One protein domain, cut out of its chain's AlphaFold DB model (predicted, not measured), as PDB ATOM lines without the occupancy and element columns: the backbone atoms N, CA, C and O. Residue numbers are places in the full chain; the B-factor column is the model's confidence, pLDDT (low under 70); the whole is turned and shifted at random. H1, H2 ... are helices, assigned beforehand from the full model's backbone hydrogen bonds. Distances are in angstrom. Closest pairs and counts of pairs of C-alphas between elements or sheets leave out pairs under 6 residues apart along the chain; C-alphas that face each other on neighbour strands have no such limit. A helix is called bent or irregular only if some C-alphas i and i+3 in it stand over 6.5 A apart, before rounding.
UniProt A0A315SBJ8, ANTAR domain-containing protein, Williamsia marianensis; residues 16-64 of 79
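What this domain is: This is residues 16 to 64 of the 79 residues of the protein "ANTAR domain-containing protein" of Williamsia marianensis (UniProt A0A315SBJ8). Three helices make a small rounded body: H1 and H3 cross each other near their middles, and H2 lies across one side of that crossed pair, packing on H1 near Ala 37 and on H3 with its residues 41 to 45. The centres of the three helices make a triangle, and each helix touches the other two. The printed part has 49 residues with three named helices, in the order H1, H2, H3 along the chain, and no named strand; the class is all helix, with 40 of the 49 printed residues in helices. It is compact, with a radius of gyration of the C-alphas of 9.5 A, and the C-alphas span 26 by 22 by 18 A.

How they stand to each other: H1, residues 16 to 30, is the longest helix by residues. H2, residues 34 to 47, touches H1, which meets it with residues 22 to 27 alone. The closest C-alphas of this pair are those of Val 23 and Ala 37, 5.4 A apart. The lines of H1 and H2 are only just about perpendicular, at 72 degrees. H3, residues 52 to 62, touches H1 with 16 pairs of C-alphas within 8 A; the closest C-alphas are those of Ala 22 and Ala 56, 5.1 A apart. H1 and H3 run the same way at a steep tilt of 49 degrees. H2 touches H3 with residues 41 to 45 alone, and the closest C-alphas are those of Ala 45 and Ala 55, 5.2 A apart. The lines of H2 and H3 are about perpendicular, at 81 degrees. The helix packing is mostly crossed: of the three pairs that touch, 0 are at a shallow tilt. In H1, H2 and H3 every O i to N i+4 pair is within hydrogen-bond range.

Where its parts are: H1 begins at C-alpha 16, at (2.434, 38.385, 16.720), and reaches C-alpha 30 after 21.1 A. H2 begins at C-alpha 34, at (6.022, 24.606, 13.170), and measures 19.8 A to C-alpha 47. H3 runs 15.3 A from C-alpha 52 to C-alpha 62, at (-1.844, 35.172, -1.114). No helix is bent or irregular.

The domain as a whole: The two C-alphas farthest apart are those of Gly 31 and Gln 49, 25.8 A. From the C-alpha of Gln 16 to that of Thr 64 is 20.4 A. The printed part has no cut. The link from H1 to H2, 3 residues, and the link from H2 to H3, 4 residues, are both tight. The mean pLDDT of the printed part is 90.1, and the model's confidence is low, under 70, at residues 63 to 64.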
ATOM      1  N   GLN A  16       2.185  39.761  16.276       88.38
ATOM      2  CA  GLN A  16       2.434  38.385  16.720       88.38
ATOM      3  C   GLN A  16       1.316  37.430  16.297       88.38
ATOM      4  O   GLN A  16       1.591  36.301  15.883       88.38
ATOM      5  N   HIS A  17       0.061  37.882  16.366       91.62
ATOM      6  CA  HIS A  17      -1.083  37.099  15.922       91.62
ATOM      7  C   HIS A  17      -1.003  36.793  14.421       91.62
ATOM      8  O   HIS A  17      -1.133  35.634  14.030       91.62
ATOM      9  N   SER A  18      -0.703  37.789  13.582       89.94
ATOM     10  CA  SER A  18      -0.533  37.584  12.139       89.94
ATOM     11  C   SER A  18       0.585  36.591  11.825       89.94
ATOM     12  O   SER A  18       0.397  35.700  10.998       89.94
ATOM     13  N   VAL A  19       1.722  36.675  12.523       92.44
ATOM     14  CA  VAL A  19       2.817  35.702  12.371       92.44
ATOM     15  C   VAL A  19       2.359  34.289  12.742       92.44
ATOM     16  O   VAL A  19       2.628  33.348  11.994       92.44
ATOM     17  N   ALA A  20       1.640  34.120  13.854       93.12
ATOM     18  CA  ALA A  20       1.134  32.816  14.280       93.12
ATOM     19  C   ALA A  20       0.142  32.215  13.268       93.12
ATOM     20  O   ALA A  20       0.241  31.028  12.947       93.12
ATOM     21  N   VAL A  21      -0.768  33.031  12.725       92.62
ATOM     22  CA  VAL A  21      -1.721  32.615  11.686       92.62
ATOM     23  C   VAL A  21      -0.984  32.179  10.420       92.62
ATOM     24  O   VAL A  21      -1.221  31.077   9.931       92.62
ATOM     25  N   ALA A  22      -0.033  32.979   9.929       92.56
ATOM     26  CA  ALA A  22       0.746  32.638   8.740       92.56
ATOM     27  C   ALA A  22       1.543  31.335   8.916       92.56
ATOM     28  O   ALA A  22       1.566  30.500   8.012       92.56
ATOM     29  N   VAL A  23       2.146  31.115  10.090       93.12
ATOM     30  CA  VAL A  23       2.828  29.851  10.412       93.12
ATOM     31  C   VAL A  23       1.841  28.683  10.390       93.12
ATOM     32  O   VAL A  23       2.124  27.677   9.746       93.12
ATOM     33  N   GLY A  24       0.669  28.818  11.014       92.62
ATOM     34  CA  GLY A  24      -0.371  27.784  10.978       92.62
ATOM     35  C   GLY A  24      -0.879  27.484   9.562       92.62
ATOM     36  O   GLY A  24      -1.174  26.334   9.240       92.62
ATOM     37  N   MET A  25      -0.945  28.488   8.688       90.75
ATOM     38  CA  MET A  25      -1.315  28.308   7.279       90.75
ATOM     39  C   MET A  25      -0.229  27.572   6.490       90.75
ATOM     40  O   MET A  25      -0.554  26.676   5.714       90.75
ATOM     41  N   LEU A  26       1.050  27.886   6.715       90.38
ATOM     42  CA  LEU A  26       2.175  27.162   6.107       90.38
ATOM     43  C   LEU A  26       2.225  25.701   6.569       90.38
ATOM     44  O   LEU A  26       2.408  24.803   5.751       90.38
ATOM     45  N   MET A  27       1.983  25.448   7.860       93.25
ATOM     46  CA  MET A  27       1.896  24.087   8.399       93.25
ATOM     47  C   MET A  27       0.788  23.276   7.715       93.25
ATOM     48  O   MET A  27       1.009  22.135   7.324       93.25
ATOM     49  N   GLN A  28      -0.395  23.874   7.533       89.94
ATOM     50  CA  GLN A  28      -1.531  23.211   6.887       89.94
ATOM     51  C   GLN A  28      -1.333  23.015   5.379       89.94
ATOM     52  O   GLN A  28      -1.715  21.974   4.853       89.94
ATOM     53  N   ARG A  29      -0.749  23.996   4.679       86.50
ATOM     54  CA  ARG A  29      -0.589  23.956   3.218       86.50
ATOM     55  C   ARG A  29       0.518  23.006   2.778       86.50
ATOM     56  O   ARG A  29       0.322  22.221   1.859       86.50
ATOM     57  N   ASP A  30       1.680  23.109   3.413       83.12
ATOM     58  CA  ASP A  30       2.894  22.408   2.997       83.12
ATOM     59  C   ASP A  30       3.160  21.147   3.849       83.12
ATOM     60  O   ASP A  30       4.171  20.473   3.661       83.12
ATOM     61  N   GLY A  31       2.271  20.825   4.801       88.31
ATOM     62  CA  GLY A  31       2.428  19.691   5.722       88.31
ATOM     63  C   GLY A  31       3.644  19.827   6.642       88.31
ATOM     64  O   GLY A  31       4.194  18.830   7.106       88.31
ATOM     65  N   GLN A  32       4.111  21.057   6.851       89.31
ATOM     66  CA  GLN A  32       5.326  21.348   7.594       89.31
ATOM     67  C   GLN A  32       5.087  21.373   9.102       89.31
ATOM     68  O   GLN A  32       4.068  21.865   9.583       89.31
ATOM     69  N   ASP A  33       6.099  20.971   9.866       93.00
ATOM     70  CA  ASP A  33       6.148  21.252  11.296       93.00
ATOM     71  C   ASP A  33       6.372  22.747  11.566       93.00
ATOM     72  O   ASP A  33       7.042  23.460  10.809       93.00
ATOM     73  N   GLN A  34       5.890  23.218  12.716       91.44
ATOM     74  CA  GLN A  34       6.022  24.606  13.170       91.44
ATOM     75  C   GLN A  34       7.431  25.224  12.984       91.44
ATOM     76  O   GLN A  34       7.521  26.331  12.447       91.44
ATOM     77  N   PRO A  35       8.555  24.570  13.355       93.12
ATOM     78  CA  PRO A  35       9.894  25.134  13.145       93.12
ATOM     79  C   PRO A  35      10.328  25.201  11.672       93.12
ATOM     80  O   PRO A  35      11.240  25.963  11.343       93.12
ATOM     81  N   ALA A  36       9.747  24.391  10.785       93.25
ATOM     82  CA  ALA A  36       9.988  24.481   9.347       93.25
ATOM     83  C   ALA A  36       9.194  25.650   8.744       93.25
ATOM     84  O   ALA A  36       9.796  26.511   8.103       93.25
ATOM     85  N   ALA A  37       7.906  25.762   9.078       93.94
ATOM     86  CA  ALA A  37       7.049  26.876   8.670       93.94
ATOM     87  C   ALA A  37       7.594  28.236   9.138       93.94
ATOM     88  O   ALA A  37       7.666  29.197   8.371       93.94
ATOM     89  N   LEU A  38       8.076  28.314  10.382       93.81
ATOM     90  CA  LEU A  38       8.668  29.538  10.920       93.81
ATOM     91  C   LEU A  38       9.996  29.891  10.233       93.81
ATOM     92  O   LEU A  38      10.270  31.066   9.993       93.81
ATOM     93  N   ARG A  39      10.813  28.893   9.866       94.75
ATOM     94  CA  ARG A  39      12.024  29.115   9.057       94.75
ATOM     95  C   ARG A  39      11.682  29.635   7.666       94.75
ATOM     96  O   ARG A  39      12.320  30.585   7.223       94.75
ATOM     97  N   GLN A  40      10.670  29.063   7.017       92.62
ATOM     98  CA  GLN A  40      10.215  29.506   5.703       92.62
ATOM     99  C   GLN A  40       9.707  30.950   5.746       92.62
ATOM    100  O   GLN A  40      10.136  31.770   4.936       92.62
ATOM    101  N   LEU A  41       8.877  31.296   6.732       92.88
ATOM    102  CA  LEU A  41       8.391  32.664   6.912       92.88
ATOM    103  C   LEU A  41       9.548  33.658   7.110       92.88
ATOM    104  O   LEU A  41       9.589  34.718   6.486       92.88
ATOM    105  N   ARG A  42      10.541  33.282   7.923       94.19
ATOM    106  CA  ARG A  42      11.742  34.095   8.164       94.19
ATOM    107  C   ARG A  42      12.594  34.262   6.907       94.19
ATOM    108  O   ARG A  42      13.159  35.329   6.686       94.19
ATOM    109  N   GLN A  43      12.684  33.223   6.080       94.44
ATOM    110  CA  GLN A  43      13.396  33.264   4.807       94.44
ATOM    111  C   GLN A  43      12.700  34.185   3.800       94.44
ATOM    112  O   GLN A  43      13.386  34.945   3.120       94.44
ATOM    113  N   ILE A  44      11.364  34.170   3.735       91.00
ATOM    114  CA  ILE A  44      10.575  35.092   2.897       91.00
ATOM    115  C   ILE A  44      10.836  36.538   3.319       91.00
ATOM    116  O   ILE A  44      11.171  37.370   2.471       91.00
ATOM    117  N   ALA A  45      10.758  36.808   4.626       94.56
ATOM    118  CA  ALA A  45      11.036  38.122   5.194       94.56
ATOM    119  C   ALA A  45      12.449  38.604   4.829       94.56
ATOM    120  O   ALA A  45      12.626  39.701   4.307       94.56
ATOM    121  N   HIS A  46      13.455  37.746   5.020       94.88
ATOM    122  CA  HIS A  46      14.847  38.077   4.728       94.88
ATOM    123  C   HIS A  46      15.110  38.309   3.233       94.88
ATOM    124  O   HIS A  46      15.714  39.311   2.861       94.88
ATOM    125  N   THR A  47      14.634  37.406   2.371       93.56
ATOM    126  CA  THR A  47      14.866  37.464   0.916       93.56
ATOM    127  C   THR A  47      14.223  38.700   0.297       93.56
ATOM    128  O   THR A  47      14.786  39.312  -0.606       93.56
ATOM    129  N   SER A  48      13.061  39.088   0.816       91.50
ATOM    130  CA  SER A  48      12.287  40.218   0.308       91.50
ATOM    131  C   SER A  48      12.565  41.524   1.060       91.50
ATOM    132  O   SER A  48      11.899  42.517   0.796       91.50
ATOM    133  N   GLN A  49      13.522  41.520   1.998       93.00
ATOM    134  CA  GLN A  49      13.887  42.668   2.840       93.00
ATOM    135  C   GLN A  49      12.687  43.311   3.562       93.00
ATOM    136  O   GLN A  49      12.611  44.530   3.692       93.00
ATOM    137  N   MET A  50      11.755  42.484   4.036       93.19
ATOM    138  CA  MET A  50      10.540  42.915   4.733       93.19
ATOM    139  C   MET A  50      10.516  42.409   6.178       93.19
ATOM    140  O   MET A  50      11.282  41.522   6.570       93.19
ATOM    141  N   THR A  51       9.618  42.957   6.990       93.06
ATOM    142  CA  THR A  51       9.418  42.494   8.368       93.06
ATOM    143  C   THR A  51       8.733  41.121   8.417       93.06
ATOM    144  O   THR A  51       8.060  40.695   7.478       93.06
ATOM    145  N   MET A  52       8.868  40.409   9.544       91.00
ATOM    146  CA  MET A  52       8.132  39.151   9.777       91.00
ATOM    147  C   MET A  52       6.615  39.349   9.691       91.00
ATOM    148  O   MET A  52       5.915  38.458   9.218       91.00
ATOM    149  N   PHE A  53       6.121  40.511  10.128       91.75
ATOM    150  CA  PHE A  53       4.715  40.876  10.014       91.75
ATOM    151  C   PHE A  53       4.289  41.033   8.551       91.75
ATOM    152  O   PHE A  53       3.329  40.396   8.137       91.75
ATOM    153  N   GLU A  54       5.032  41.797   7.747       92.50
ATOM    154  CA  GLU A  54       4.729  41.962   6.318       92.50
ATOM    155  C   GLU A  54       4.777  40.632   5.562       92.50
ATOM    156  O   GLU A  54       3.891  40.346   4.757       92.50
ATOM    157  N   ALA A  55       5.751  39.772   5.876       92.56
ATOM    158  CA  ALA A  55       5.827  38.432   5.304       92.56
ATOM    159  C   ALA A  55       4.618  37.576   5.707       92.56
ATOM    160  O   ALA A  55       4.066  36.855   4.876       92.56
ATOM    161  N   ALA A  56       4.177  37.675   6.962       92.56
ATOM    162  CA  ALA A  56       2.993  36.977   7.442       92.56
ATOM    163  C   ALA A  56       1.726  37.479   6.742       92.56
ATOM    164  O   ALA A  56       0.945  36.675   6.236       92.56
ATOM    165  N   SER A  57       1.554  38.797   6.633       91.44
ATOM    166  CA  SER A  57       0.460  39.409   5.883       91.44
ATOM    167  C   SER A  57       0.474  38.990   4.415       91.44
ATOM    168  O   SER A  57      -0.585  38.702   3.869       91.44
ATOM    169  N   LEU A  58       1.640  38.903   3.772       90.31
ATOM    170  CA  LEU A  58       1.748  38.436   2.391       90.31
ATOM    171  C   LEU A  58       1.271  36.986   2.252       90.31
ATOM    172  O   LEU A  58       0.472  36.697   1.365       90.31
ATOM    173  N   VAL A  59       1.722  36.086   3.132       88.88
ATOM    174  CA  VAL A  59       1.326  34.665   3.133       88.88
ATOM    175  C   VAL A  59      -0.179  34.502   3.361       88.88
ATOM    176  O   VAL A  59      -0.810  33.680   2.700       88.88
ATOM    177  N   ILE A  60      -0.760  35.299   4.260       89.25
ATOM    178  CA  ILE A  60      -2.202  35.288   4.533       89.25
ATOM    179  C   ILE A  60      -2.985  35.782   3.307       89.25
ATOM    180  O   ILE A  60      -3.916  35.113   2.866       89.25
ATOM    181  N   ASN A  61      -2.587  36.914   2.716       85.69
ATOM    182  CA  ASN A  61      -3.298  37.524   1.583       85.69
ATOM    183  C   ASN A  61      -3.129  36.757   0.261       85.69
ATOM    184  O   ASN A  61      -3.985  36.839  -0.615       85.69
ATOM    185  N   THR A  62      -2.046  35.997   0.092       78.31
ATOM    186  CA  THR A  62      -1.844  35.172  -1.114       78.31
ATOM    187  C   THR A  62      -2.653  33.875  -1.102       78.31
ATOM    188  O   THR A  62      -2.768  33.240  -2.144       78.31
ATOM    189  N   GLN A  63      -3.258  33.479   0.027       64.19
ATOM    190  CA  GLN A  63      -4.200  32.349   0.056       64.19
ATOM    191  C   GLN A  63      -5.640  32.721  -0.323       64.19
ATOM    192  O   GLN A  63      -6.420  31.832  -0.651       64.19
ATOM    193  N   THR A  64      -6.006  34.006  -0.308       55.34
ATOM    194  CA  THR A  64      -7.355  34.466  -0.688       55.34
ATOM    195  C   THR A  64      -7.631  34.464  -2.190       55.34
ATOM    196  O   THR A  64      -8.711  34.879  -2.595       55.34
TER     197      THR A  64